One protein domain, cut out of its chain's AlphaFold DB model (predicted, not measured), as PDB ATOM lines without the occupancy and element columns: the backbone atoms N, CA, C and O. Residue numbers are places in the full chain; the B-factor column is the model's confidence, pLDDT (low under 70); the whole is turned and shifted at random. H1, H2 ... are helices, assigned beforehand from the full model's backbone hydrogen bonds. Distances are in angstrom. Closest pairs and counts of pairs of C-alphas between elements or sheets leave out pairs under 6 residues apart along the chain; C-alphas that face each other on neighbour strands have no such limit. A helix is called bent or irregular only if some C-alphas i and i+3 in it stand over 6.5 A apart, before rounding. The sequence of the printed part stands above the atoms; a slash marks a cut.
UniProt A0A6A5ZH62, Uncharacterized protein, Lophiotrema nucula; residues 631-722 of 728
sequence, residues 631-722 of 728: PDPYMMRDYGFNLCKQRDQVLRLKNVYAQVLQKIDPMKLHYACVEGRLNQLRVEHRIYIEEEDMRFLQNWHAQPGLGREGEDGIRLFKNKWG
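What this domain is: This is residues 631 to 722 of the 728 residues of an uncharacterized protein of Lophiotrema nucula (UniProt A0A6A5ZH62). This is a compact body of short, crossed helices in two groups: in the larger one the long helix H2 runs along one side, H4 and H5 lie opposite it, and H3 crosses from the side of H2 to that of H4 at one end; in the smaller one H6, at the far end of the longest axis, packs across H1, which lies between H6 and the larger group and comes close to H3. A long link, residues 698 to 710, leads from H5 past H1 to H6. You have 92 residues printed, with six named helices, H1 to H6 in order along the chain, and no named strand; the class is all helix. The radius of gyration of the C-alphas is 12.7 A, and the C-alphas span 35 by 28 by 17 A.

Where its parts are: Find C-alpha 633 at (-43.416, 35.928, -16.290); there H1 begins, residues 633 to 638. H2, residues 647 to 663, starts at C-alpha 647 at (-56.611, 40.395, -9.129) and measures 25.0 A from first to last C-alpha. Next come H3, residues 666 to 674, 12.6 A long, and H4, residues 678 to 684, 10.1 A long. H5, residues 692 to 697, is irregular, but only just: C-alphas 692 and 695 are 6.8 A apart. Last is H6, residues 711 to 721, 15.4 A long, ending at C-alpha 721 at (-48.434, 27.665, -20.771).

How they stand to each other: Start at H1, which touches H6 about perpendicular, at 90 degrees; their closest C-alphas, of Arg 637 and Phe 717, are 6.7 A apart. H1 is close to H3 but not clearly touching it, with the C-alphas of Asp 638 and Cys 673 closest at 6.5 A. H2 touches no helix, but is near H3, H4 and H5; look at Leu 653 and Phe 696, the closest C-alphas of H2 and H5, 7.2 A apart. H3 touches H4 at a steep tilt of 55 degrees, opposite ways, with the C-alphas of Ala 672 and Leu 678 closest at 5.2 A. H4 and H5 only just touch, with 3 pairs of C-alphas within 8 A, the closest those of Asn 679 and Leu 697 at 5.6 A. H6 is apart from H2, H3, H4 and H5. In the backbones of H1, H3, H4 and H6, every O i to N i+4 pair is within hydrogen-bond range; in H2 12 of 13 are, and in H5 0 of 2, beside 2 of 3 O i to N i+3 pairs.

The domain as a whole: The two C-alphas farthest apart are those of Arg 686 and Gly 722, at 36.0 A. The printed part has no cut. The link from H5 to H6, 13 residues, is long; those from H2 to H3 and from H3 to H4 are tight. The mean pLDDT of the printed part is 94.2, and no printed residue is under 70.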
ATOM      1  N   PRO A 631     -48.291  40.323 -12.640       94.44
ATOM      2  CA  PRO A 631     -46.981  39.792 -12.306       94.44
ATOM      3  C   PRO A 631     -46.191  39.459 -13.576       94.44
ATOM      4  O   PRO A 631     -46.711  38.847 -14.505       94.44
ATOM      5  N   ASP A 632     -44.905  39.800 -13.589       92.56
ATOM      6  CA  ASP A 632     -43.982  39.435 -14.669       92.56
ATOM      7  C   ASP A 632     -43.899  37.890 -14.837       92.56
ATOM      8  O   ASP A 632     -44.008  37.156 -13.845       92.56
ATOM      9  N   PRO A 633     -43.679  37.351 -16.057       94.38
ATOM     10  CA  PRO A 633     -43.416  35.928 -16.290       94.38
ATOM     11  C   PRO A 633     -42.450  35.237 -15.306       94.38
ATOM     12  O   PRO A 633     -42.681  34.076 -14.960       94.38
ATOM     13  N   TYR A 634     -41.405  35.914 -14.817       95.38
ATOM     14  CA  TYR A 634     -40.500  35.380 -13.789       95.38
ATOM     15  C   TYR A 634     -41.249  35.108 -12.477       95.38
ATOM     16  O   TYR A 634     -41.079  34.052 -11.871       95.38
ATOM     17  N   MET A 635     -42.134  36.021 -12.067       95.62
ATOM     18  CA  MET A 635     -42.968  35.888 -10.865       95.62
ATOM     19  C   MET A 635     -43.997  34.780 -11.011       95.62
ATOM     20  O   MET A 635     -44.194  33.977 -10.097       95.62
ATOM     21  N   MET A 636     -44.616  34.708 -12.188       95.56
ATOM     22  CA  MET A 636     -45.547  33.641 -12.527       95.56
ATOM     23  C   MET A 636     -44.885  32.261 -12.454       95.56
ATOM     24  O   MET A 636     -45.493  31.326 -11.941       95.56
ATOM     25  N   ARG A 637     -43.645  32.131 -12.936       95.25
ATOM     26  CA  ARG A 637     -42.887  30.872 -12.943       95.25
ATOM     27  C   ARG A 637     -42.408  30.459 -11.550       95.25
ATOM     28  O   ARG A 637     -42.543  29.293 -11.181       95.25
ATOM     29  N   ASP A 638     -41.827  31.398 -10.808       97.25
ATOM     30  CA  ASP A 638     -41.024  31.093  -9.619       97.25
ATOM     31  C   ASP A 638     -41.829  31.140  -8.316       97.25
ATOM     32  O   ASP A 638     -41.626  30.309  -7.430       97.25
ATOM     33  N   TYR A 639     -42.778  32.075  -8.221       97.56
ATOM     34  CA  TYR A 639     -43.455  32.423  -6.969       97.56
ATOM     35  C   TYR A 639     -44.960  32.120  -6.982       97.56
ATOM     36  O   TYR A 639     -45.687  32.578  -6.105       97.56
ATOM     37  N   GLY A 640     -45.435  31.336  -7.956       96.44
ATOM     38  CA  GLY A 640     -46.799  30.793  -7.982       96.44
ATOM     39  C   GLY A 640     -47.890  31.776  -8.415       96.44
ATOM     40  O   GLY A 640     -49.079  31.462  -8.334       96.44
ATOM     41  N   PHE A 641     -47.516  32.952  -8.930       97.06
ATOM     42  CA  PHE A 641     -48.477  33.933  -9.444       97.06
ATOM     43  C   PHE A 641     -49.263  33.431 -10.667       97.06
ATOM     44  O   PHE A 641     -50.373  33.890 -10.910       97.06
ATOM     45  N   ASN A 642     -48.757  32.430 -11.395       95.25
ATOM     46  CA  ASN A 642     -49.492  31.751 -12.468       95.25
ATOM     47  C   ASN A 642     -50.755  31.011 -11.986       95.25
ATOM     48  O   ASN A 642     -51.614  30.666 -12.797       95.25
ATOM     49  N   LEU A 643     -50.861  30.720 -10.686       96.06
ATOM     50  CA  LEU A 643     -52.019  30.060 -10.082       96.06
ATOM     51  C   LEU A 643     -53.108  31.058  -9.652       96.06
ATOM     52  O   LEU A 643     -54.210  30.634  -9.286       96.06
ATOM     53  N   CYS A 644     -52.820  32.363  -9.706       96.38
ATOM     54  CA  CYS A 644     -53.778  33.427  -9.432       96.38
ATOM     55  C   CYS A 644     -54.662  33.655 -10.664       96.38
ATOM     56  O   CYS A 644     -54.177  33.993 -11.739       96.38
ATOM     57  N   LYS A 645     -55.977  33.476 -10.512       94.56
ATOM     58  CA  LYS A 645     -56.959  33.674 -11.596       94.56
ATOM     59  C   LYS A 645     -57.596  35.061 -11.588       94.56
ATOM     60  O   LYS A 645     -58.234  35.447 -12.560       94.56
ATOM     61  N   GLN A 646     -57.493  35.765 -10.466       94.50
ATOM     62  CA  GLN A 646     -58.149  37.043 -10.213       94.50
ATOM     63  C   GLN A 646     -57.173  38.007  -9.539       94.50
ATOM     64  O   GLN A 646     -56.269  37.575  -8.820       94.50
ATOM     65  N   ARG A 647     -57.408  39.310  -9.723       91.81
ATOM     66  CA  ARG A 647     -56.611  40.395  -9.129       91.81
ATOM     67  C   ARG A 647     -56.518  40.285  -7.605       91.81
ATOM     68  O   ARG A 647     -55.431  40.431  -7.056       91.81
ATOM     69  N   ASP A 648     -57.609  39.922  -6.936       95.00
ATOM     70  CA  ASP A 648     -57.624  39.762  -5.475       95.00
ATOM     71  C   ASP A 648     -56.669  38.662  -4.999       95.00
ATOM     72  O   ASP A 648     -55.995  38.821  -3.985       95.00
ATOM     73  N   GLN A 649     -56.537  37.571  -5.760       96.31
ATOM     74  CA  GLN A 649     -55.598  36.491  -5.439       96.31
ATOM     75  C   GLN A 649     -54.144  36.951  -5.576       96.31
ATOM     76  O   GLN A 649     -53.315  36.605  -4.737       96.31
ATOM     77  N   VAL A 650     -53.848  37.786  -6.581       96.62
ATOM     78  CA  VAL A 650     -52.523  38.408  -6.734       96.62
ATOM     79  C   VAL A 650     -52.211  39.284  -5.523       96.62
ATOM     80  O   VAL A 650     -51.130  39.162  -4.955       96.62
ATOM     81  N   LEU A 651     -53.156  40.120  -5.083       95.19
ATOM     82  CA  LEU A 651     -52.968  40.992  -3.919       95.19
ATOM     83  C   LEU A 651     -52.762  40.198  -2.619       95.19
ATOM     84  O   LEU A 651     -51.879  40.538  -1.830       95.19
ATOM     85  N   ARG A 652     -53.506  39.103  -2.413       96.19
ATOM     86  CA  ARG A 652     -53.292  38.208  -1.261       96.19
ATOM     87  C   ARG A 652     -51.910  37.561  -1.294       96.19
ATOM     88  O   ARG A 652     -51.208  37.580  -0.285       96.19
ATOM     89  N   LEU A 653     -51.478  37.058  -2.452       97.31
ATOM     90  CA  LEU A 653     -50.150  36.461  -2.596       97.31
ATOM     91  C   LEU A 653     -49.023  37.495  -2.430       97.31
ATOM     92  O   LEU A 653     -48.008  37.189  -1.801       97.31
ATOM     93  N   LYS A 654     -49.217  38.737  -2.902       97.69
ATOM     94  CA  LYS A 654     -48.304  39.857  -2.614       97.69
ATOM     95  C   LYS A 654     -48.164  40.069  -1.107       97.69
ATOM     96  O   LYS A 654     -47.046  40.129  -0.608       97.69
ATOM     97  N   ASN A 655     -49.276  40.113  -0.373       96.06
ATOM     98  CA  ASN A 655     -49.249  40.274   1.083       96.06
ATOM     99  C   ASN A 655     -48.482  39.131   1.779       96.06
ATOM    100  O   ASN A 655     -47.656  39.386   2.652       96.06
ATOM    101  N   VAL A 656     -48.675  37.879   1.344       96.31
ATOM    102  CA  VAL A 656     -47.912  36.736   1.878       96.31
ATOM    103  C   VAL A 656     -46.408  36.943   1.684       96.31
ATOM    104  O   VAL A 656     -45.660  36.862   2.657       96.31
ATOM    105  N   TYR A 657     -45.945  37.252   0.469       97.88
ATOM    106  CA  TYR A 657     -44.511  37.455   0.232       97.88
ATOM    107  C   TYR A 657     -43.953  38.726   0.883       97.88
ATOM    108  O   TYR A 657     -42.794  38.727   1.294       97.88
ATOM    109  N   ALA A 658     -44.758  39.776   1.056       96.81
ATOM    110  CA  ALA A 658     -44.364  40.945   1.837       96.81
ATOM    111  C   ALA A 658     -44.094  40.562   3.304       96.81
ATOM    112  O   ALA A 658     -43.052  40.915   3.851       96.81
ATOM    113  N   GLN A 659     -44.966  39.753   3.921       95.94
ATOM    114  CA  GLN A 659     -44.746  39.227   5.277       95.94
ATOM    115  C   GLN A 659     -43.535  38.289   5.362       95.94
ATOM    116  O   GLN A 659     -42.853  38.254   6.387       95.94
ATOM    117  N   VAL A 660     -43.260  37.524   4.298       96.38
ATOM    118  CA  VAL A 660     -42.043  36.709   4.185       96.38
ATOM    119  C   VAL A 660     -40.805  37.594   4.238       96.38
ATOM    120  O   VAL A 660     -39.950  37.381   5.092       96.38
ATOM    121  N   LEU A 661     -40.724  38.608   3.381       96.75
ATOM    122  CA  LEU A 661     -39.543  39.465   3.265       96.75
ATOM    123  C   LEU A 661     -39.351  40.415   4.455       96.75
ATOM    124  O   LEU A 661     -38.243  40.881   4.682       96.75
ATOM    125  N   GLN A 662     -40.386  40.640   5.271       95.69
ATOM    126  CA  GLN A 662     -40.244  41.311   6.570       95.69
ATOM    127  C   GLN A 662     -39.492  40.468   7.612       95.69
ATOM    128  O   GLN A 662     -38.966  41.014   8.579       95.69
ATOM    129  N   LYS A 663     -39.487  39.136   7.475       96.44
ATOM    130  CA  LYS A 663     -38.928  38.207   8.477       96.44
ATOM    131  C   LYS A 663     -37.729  37.412   7.977       96.44
ATOM    132  O   LYS A 663     -37.004  36.832   8.785       96.44
ATOM    133  N   ILE A 664     -37.584  37.294   6.664       96.88
ATOM    134  CA  ILE A 664     -36.656  36.379   6.016       96.88
ATOM    135  C   ILE A 664     -35.813  37.159   5.021       96.88
ATOM    136  O   ILE A 664     -36.332  37.931   4.221       96.88
ATOM    137  N   ASP A 665     -34.511  36.895   5.052       96.12
ATOM    138  CA  ASP A 665     -33.576  37.424   4.071       96.12
ATOM    139  C   ASP A 665     -33.993  37.041   2.626       96.12
ATOM    140  O   ASP A 665     -34.331  35.871   2.383       96.12
ATOM    141  N   PRO A 666     -33.954  37.980   1.657       97.62
ATOM    142  CA  PRO A 666     -34.342  37.720   0.272       97.62
ATOM    143  C   PRO A 666     -33.657  36.502  -0.354       97.62
ATOM    144  O   PRO A 666     -34.296  35.729  -1.072       97.62
ATOM    145  N   MET A 667     -32.380  36.264  -0.050       97.25
ATOM    146  CA  MET A 667     -31.643  35.148  -0.638       97.25
ATOM    147  C   MET A 667     -32.093  33.803  -0.066       97.25
ATOM    148  O   MET A 667     -32.190  32.826  -0.808       97.25
ATOM    149  N   LYS A 668     -32.501  33.740   1.207       97.81
ATOM    150  CA  LYS A 668     -33.140  32.531   1.766       97.81
ATOM    151  C   LYS A 668     -34.464  32.211   1.072       97.81
ATOM    152  O   LYS A 668     -34.735  31.040   0.796       97.81
ATOM    153  N   LEU A 669     -35.266  33.230   0.753       98.06
ATOM    154  CA  LEU A 669     -36.487  33.050  -0.037       98.06
ATOM    155  C   LEU A 669     -36.167  32.546  -1.453       98.06
ATOM    156  O   LEU A 669     -36.816  31.614  -1.928       98.06
ATOM    157  N   HIS A 670     -35.143  33.104  -2.101       97.56
ATOM    158  CA  HIS A 670     -34.679  32.632  -3.405       97.56
ATOM    159  C   HIS A 670     -34.280  31.145  -3.376       97.56
ATOM    160  O   HIS A 670     -34.754  30.375  -4.211       97.56
ATOM    161  N   TYR A 671     -33.481  30.702  -2.402       97.62
ATOM    162  CA  TYR A 671     -33.093  29.289  -2.310       97.62
ATOM    163  C   TYR A 671     -34.286  28.371  -2.037       97.62
ATOM    164  O   TYR A 671     -34.434  27.345  -2.700       97.62
ATOM    165  N   ALA A 672     -35.199  28.774  -1.148       97.81
ATOM    166  CA  ALA A 672     -36.431  28.025  -0.919       97.81
ATOM    167  C   ALA A 672     -37.294  27.931  -2.187       97.81
ATOM    168  O   ALA A 672     -37.922  26.900  -2.421       97.81
ATOM    169  N   CYS A 673     -37.311  28.971  -3.025       97.56
ATOM    170  CA  CYS A 673     -37.938  28.916  -4.341       97.56
ATOM    171  C   CYS A 673     -37.255  27.870  -5.234       97.56
ATOM    172  O   CYS A 673     -37.924  26.968  -5.736       97.56
ATOM    173  N   VAL A 674     -35.935  27.948  -5.407       96.75
ATOM    174  CA  VAL A 674     -35.178  27.032  -6.279       96.75
ATOM    175  C   VAL A 674     -35.358  25.564  -5.866       96.75
ATOM    176  O   VAL A 674     -35.483  24.687  -6.722       96.75
ATOM    177  N   GLU A 675     -35.439  25.295  -4.565       96.69
ATOM    178  CA  GLU A 675     -35.553  23.946  -4.001       96.69
ATOM    179  C   GLU A 675     -37.002  23.453  -3.829       96.69
ATOM    180  O   GLU A 675     -37.216  22.335  -3.361       96.69
ATOM    181  N   GLY A 676     -38.012  24.262  -4.166       96.44
ATOM    182  CA  GLY A 676     -39.422  23.894  -3.979       96.44
ATOM    183  C   GLY A 676     -39.875  23.843  -2.515       96.44
ATOM    184  O   GLY A 676     -40.810  23.122  -2.174       96.44
ATOM    185  N   ARG A 677     -39.215  24.601  -1.633       97.38
ATOM    186  CA  ARG A 677     -39.431  24.624  -0.176       97.38
ATOM    187  C   ARG A 677     -40.172  25.870   0.323       97.38
ATOM    188  O   ARG A 677     -40.159  26.143   1.520       97.38
ATOM    189  N   LEU A 678     -40.863  26.610  -0.550       97.38
ATOM    190  CA  LEU A 678     -41.597  27.836  -0.185       97.38
ATOM    191  C   LEU A 678     -42.599  27.624   0.966       97.38
ATOM    192  O   LEU A 678     -42.620  28.396   1.923       97.38
ATOM    193  N   ASN A 679     -43.391  26.546   0.928       95.56
ATOM    194  CA  ASN A 679     -44.324  26.241   2.017       95.56
ATOM    195  C   ASN A 679     -43.607  25.830   3.317       95.56
ATOM    196  O   ASN A 679     -44.065  26.175   4.403       95.56
ATOM    197  N   GLN A 680     -42.475  25.125   3.228       97.00
ATOM    198  CA  GLN A 680     -41.682  24.775   4.412       97.00
ATOM    199  C   GLN A 680     -41.115  26.036   5.075       97.00
ATOM    200  O   GLN A 680     -41.263  26.202   6.284       97.00
ATOM    201  N   LEU A 681     -40.555  26.948   4.273       96.44
ATOM    202  CA  LEU A 681     -40.035  28.234   4.734       96.44
ATOM    203  C   LEU A 681     -41.130  29.060   5.433       96.44
ATOM    204  O   LEU A 681     -40.912  29.625   6.505       96.44
ATOM    205  N   ARG A 682     -42.346  29.070   4.873       94.75
ATOM    206  CA  ARG A 682     -43.517  29.703   5.496       94.75
ATOM    207  C   ARG A 682     -43.816  29.125   6.886       94.75
ATOM    208  O   ARG A 682     -44.050  29.891   7.824       94.75
ATOM    209  N   VAL A 683     -43.843  27.795   7.020       95.38
ATOM    210  CA  VAL A 683     -44.133  27.107   8.292       95.38
ATOM    211  C   VAL A 683     -43.065  27.422   9.339       95.38
ATOM    212  O   VAL A 683     -43.411  27.763  10.469       95.38
ATOM    213  N   GLU A 684     -41.789  27.370   8.954       96.88
ATOM    214  CA  GLU A 684     -40.647  27.663   9.826       96.88
ATOM    215  C   GLU A 684     -40.739  29.067  10.448       96.88
ATOM    216  O   GLU A 684     -40.549  29.234  11.653       96.88
ATOM    217  N   HIS A 685     -41.145  30.062   9.655       96.38
ATOM    218  CA  HIS A 685     -41.244  31.461  10.085       96.38
ATOM    219  C   HIS A 685     -42.650  31.893  10.535       96.38
ATOM    220  O   HIS A 685     -42.899  33.084  10.765       96.38
ATOM    221  N   ARG A 686     -43.568  30.928  10.707       96.62
ATOM    222  CA  ARG A 686     -44.946  31.139  11.191       96.62
ATOM    223  C   ARG A 686     -45.690  32.219  10.399       96.62
ATOM    224  O   ARG A 686     -46.285  33.130  10.974       96.62
ATOM    225  N   ILE A 687     -45.612  32.145   9.074       95.88
ATOM    226  CA  ILE A 687     -46.329  33.059   8.183       95.88
ATOM    227  C   ILE A 687     -47.707  32.462   7.905       95.88
ATOM    228  O   ILE A 687     -47.839  31.307   7.480       95.88
ATOM    229  N   TYR A 688     -48.746  33.232   8.211       95.31
ATOM    230  CA  TYR A 688     -50.119  32.797   8.019       95.31
ATOM    231  C   TYR A 688     -50.492  32.884   6.537       95.31
ATOM    232  O   TYR A 688     -50.186  33.864   5.863       95.31
ATOM    233  N   ILE A 689     -51.145  31.841   6.040       95.75
ATOM    234  CA  ILE A 689     -51.787  31.811   4.730       95.75
ATOM    235  C   ILE A 689     -53.089  31.040   4.898       95.75
ATOM    236  O   ILE A 689     -53.133  30.067   5.657       95.75
ATOM    237  N   GLU A 690     -54.140  31.480   4.219       93.62
ATOM    238  CA  GLU A 690     -55.402  30.750   4.210       93.62
ATOM    239  C   GLU A 690     -55.225  29.388   3.530       93.62
ATOM    240  O   GLU A 690     -54.390  29.218   2.637       93.62
ATOM    241  N   GLU A 691     -56.011  28.400   3.958       93.38
ATOM    242  CA  GLU A 691     -55.890  27.024   3.467       93.38
ATOM    243  C   GLU A 691     -56.098  26.945   1.947       93.38
ATOM    244  O   GLU A 691     -55.360  26.247   1.248       93.38
ATOM    245  N   GLU A 692     -57.039  27.734   1.416       92.94
ATOM    246  CA  GLU A 692     -57.295  27.824  -0.022       92.94
ATOM    247  C   GLU A 692     -56.093  28.368  -0.806       92.94
ATOM    248  O   GLU A 692     -55.806  27.903  -1.914       92.94
ATOM    249  N   ASP A 693     -55.350  29.304  -0.223       93.75
ATOM    250  CA  ASP A 693     -54.242  30.007  -0.861       93.75
ATOM    251  C   ASP A 693     -52.910  29.241  -0.738       93.75
ATOM    252  O   ASP A 693     -51.945  29.572  -1.427       93.75
ATOM    253  N   MET A 694     -52.846  28.149   0.044       94.25
ATOM    254  CA  MET A 694     -51.645  27.298   0.155       94.25
ATOM    255  C   MET A 694     -51.141  26.786  -1.197       94.25
ATOM    256  O   MET A 694     -49.939  26.573  -1.378       94.25
ATOM    257  N   ARG A 695     -52.047  26.617  -2.168       95.69
ATOM    258  CA  ARG A 695     -51.700  26.220  -3.537       95.69
ATOM    259  C   ARG A 695     -50.722  27.194  -4.203       95.69
ATOM    260  O   ARG A 695     -49.933  26.757  -5.026       95.69
ATOM    261  N   PHE A 696     -50.732  28.478  -3.835       95.12
ATOM    262  CA  PHE A 696     -49.864  29.503  -4.425       95.12
ATOM    263  C   PHE A 696     -48.386  29.344  -4.065       95.12
ATOM    264  O   PHE A 696     -47.530  29.874  -4.760       95.12
ATOM    265  N   LEU A 697     -48.061  28.590  -3.013       95.19
ATOM    266  CA  LEU A 697     -46.672  28.304  -2.636       95.19
ATOM    267  C   LEU A 697     -46.113  27.061  -3.341       95.19
ATOM    268  O   LEU A 697     -45.055  26.555  -2.969       95.19
ATOM    269  N   GLN A 698     -46.828  26.556  -4.348       92.75
ATOM    270  CA  GLN A 698     -46.335  25.532  -5.253       92.75
ATOM    271  C   GLN A 698     -45.650  26.205  -6.436       92.75
ATOM    272  O   GLN A 698     -46.256  26.996  -7.157       92.75
ATOM    273  N   ASN A 699     -44.394  25.843  -6.672       90.19
ATOM    274  CA  ASN A 699     -43.678  26.215  -7.880       90.19
ATOM    275  C   ASN A 699     -43.173  24.967  -8.606       90.19
ATOM    276  O   ASN A 699     -43.276  23.832  -8.127       90.19
ATOM    277  N   TRP A 700     -42.654  25.168  -9.811       84.00
ATOM    278  CA  TRP A 700     -42.144  24.077 -10.633       84.00
ATOM    279  C   TRP A 700     -40.678  23.806 -10.319       84.00
ATOM    280  O   TRP A 700     -39.800  24.008 -11.159       84.00
ATOM    281  N   HIS A 701     -40.431  23.347  -9.094       83.25
ATOM    282  CA  HIS A 701     -39.111  22.895  -8.674       83.25
ATOM    283  C   HIS A 701     -38.527  21.881  -9.678       83.25
ATOM    284  O   HIS A 701     -39.259  21.127 -10.326       83.25
ATOM    285  N   ALA A 702     -37.201  21.905  -9.829       85.56
ATOM    286  CA  ALA A 702     -36.421  21.140 -10.811       85.56
ATOM    287  C   ALA A 702     -36.513  21.582 -12.292       85.56
ATOM    288  O   ALA A 702     -35.946  20.913 -13.157       85.56
ATOM    289  N   GLN A 703     -37.161  22.708 -12.621       87.19
ATOM    290  CA  GLN A 703     -37.060  23.285 -13.970       87.19
ATOM    291  C   GLN A 703     -35.713  24.006 -14.184       87.19
ATOM    292  O   GLN A 703     -35.292  24.778 -13.316       87.19
ATOM    293  N   PRO A 704     -35.046  23.827 -15.342       88.75
ATOM    294  CA  PRO A 704     -33.865  24.611 -15.694       88.75
ATOM    295  C   PRO A 704     -34.160  26.117 -15.669       88.75
ATOM    296  O   PRO A 704     -35.153  26.575 -16.233       88.75
ATOM    297  N   GLY A 705     -33.292  26.887 -15.008       91.31
ATOM    298  CA  GLY A 705     -33.417  28.345 -14.910       91.31
ATOM    299  C   GLY A 705     -34.435  28.857 -13.882       91.31
ATOM    300  O   GLY A 705     -34.625  30.069 -13.799       91.31
ATOM    301  N   LEU A 706     -35.074  27.983 -13.089       94.44
ATOM    302  CA  LEU A 706     -35.948  28.402 -11.986       94.44
ATOM    303  C   LEU A 706     -35.188  29.310 -11.008       94.44
ATOM    304  O   LEU A 706     -34.036  29.044 -10.661       94.44
ATOM    305  N   GLY A 707     -35.832  30.389 -10.570       95.56
ATOM    306  CA  GLY A 707     -35.234  31.366  -9.663       95.56
ATOM    307  C   GLY A 707     -34.230  32.325 -10.313       95.56
ATOM    308  O   GLY A 707     -33.705  33.184  -9.610       95.56
ATOM    309  N   ARG A 708     -33.942  32.215 -11.619       96.88
ATOM    310  CA  ARG A 708     -32.982  33.085 -12.330       96.88
ATOM    311  C   ARG A 708     -33.617  33.816 -13.511       96.88
ATOM    312  O   ARG A 708     -34.537  33.298 -14.143       96.88
ATOM    313  N   GLU A 709     -33.109  35.002 -13.829       95.06
ATOM    314  CA  GLU A 709     -33.619  35.862 -14.912       95.06
ATOM    315  C   GLU A 709     -33.243  35.414 -16.345       95.06
ATOM    316  O   GLU A 709     -33.513  36.118 -17.310       95.06
ATOM    317  N   GLY A 710     -32.642  34.237 -16.527       93.62
ATOM    318  CA  GLY A 710     -32.239  33.748 -17.849       93.62
ATOM    319  C   GLY A 710     -33.417  33.461 -18.791       93.62
ATOM    320  O   GLY A 710     -34.440  32.894 -18.385       93.62
ATOM    321  N   GLU A 711     -33.240  33.787 -20.077       91.00
ATOM    322  CA  GLU A 711     -34.263  33.613 -21.118       91.00
ATOM    323  C   GLU A 711     -34.713  32.159 -21.289       91.00
ATOM    324  O   GLU A 711     -35.898  31.904 -21.513       91.00
ATOM    325  N   ASP A 712     -33.800  31.196 -21.136       90.12
ATOM    326  CA  ASP A 712     -34.091  29.771 -21.319       90.12
ATOM    327  C   ASP A 712     -35.230  29.297 -20.411       90.12
ATOM    328  O   ASP A 712     -36.173  28.636 -20.861       90.12
ATOM    329  N   GLY A 713     -35.199  29.698 -19.137       88.81
ATOM    330  CA  GLY A 713     -36.229  29.324 -18.172       88.81
ATOM    331  C   GLY A 713     -37.588  29.943 -18.506       88.81
ATOM    332  O   GLY A 713     -38.627  29.301 -18.338       88.81
ATOM    333  N   ILE A 714     -37.611  31.183 -19.007       92.31
ATOM    334  CA  ILE A 714     -38.853  31.843 -19.440       92.31
ATOM    335  C   ILE A 714     -39.388  31.245 -20.731       92.31
ATOM    336  O   ILE A 714     -40.597  31.046 -20.855       92.31
ATOM    337  N   ARG A 715     -38.521  30.912 -21.685       91.44
ATOM    338  CA  ARG A 715     -38.918  30.273 -22.940       91.44
ATOM    339  C   ARG A 715     -39.585  28.923 -22.679       91.44
ATOM    340  O   ARG A 715     -40.653  28.653 -23.232       91.44
ATOM    341  N   LEU A 716     -39.010  28.107 -21.794       90.31
ATOM    342  CA  LEU A 716     -39.607  26.837 -21.362       90.31
ATOM    343  C   LEU A 716     -40.970  27.045 -20.689       90.31
ATOM    344  O   LEU A 716     -41.931  26.340 -21.006       90.31
ATOM    345  N   PHE A 717     -41.080  28.051 -19.817       90.69
ATOM    346  CA  PHE A 717     -42.340  28.412 -19.171       90.69
ATOM    347  C   PHE A 717     -43.410  28.845 -20.192       90.69
ATOM    348  O   PHE A 717     -44.498  28.266 -20.225       90.69
ATOM    349  N   LYS A 718     -43.094  29.790 -21.089       89.50
ATOM    350  CA  LYS A 718     -44.015  30.296 -22.126       89.50
ATOM    351  C   LYS A 718     -44.515  29.184 -23.050       89.50
ATOM    352  O   LYS A 718     -45.710  29.136 -23.349       89.50
ATOM    353  N   ASN A 719     -43.631  28.272 -23.460       89.19
ATOM    354  CA  ASN A 719     -43.987  27.136 -24.314       89.19
ATOM    355  C   ASN A 719     -45.009  26.209 -23.652       89.19
ATOM    356  O   ASN A 719     -45.936  25.742 -24.312       89.19
ATOM    357  N   LYS A 720     -44.863  25.952 -22.349       86.06
ATOM    358  CA  LYS A 720     -45.746  25.036 -21.621       86.06
ATOM    359  C   LYS A 720     -47.116  25.644 -21.305       86.06
ATOM    360  O   LYS A 720     -48.103  24.916 -21.287       86.06
ATOM    361  N   TRP A 721     -47.188  26.957 -21.096       81.25
ATOM    362  CA  TRP A 721     -48.434  27.665 -20.771       81.25
ATOM    363  C   TRP A 721     -49.146  28.281 -21.985       81.25
ATOM    364  O   TRP A 721     -50.184  28.918 -21.836       81.25
ATOM    365  N   GLY A 722     -48.619  28.082 -23.197       77.00
ATOM    366  CA  GLY A 722     -49.270  28.541 -24.425       77.00
ATOM    367  C   GLY A 722     -49.250  30.061 -24.629       77.00
ATOM    368  O   GLY A 722     -49.963  30.555 -25.501       77.00
TER     369      GLY A 722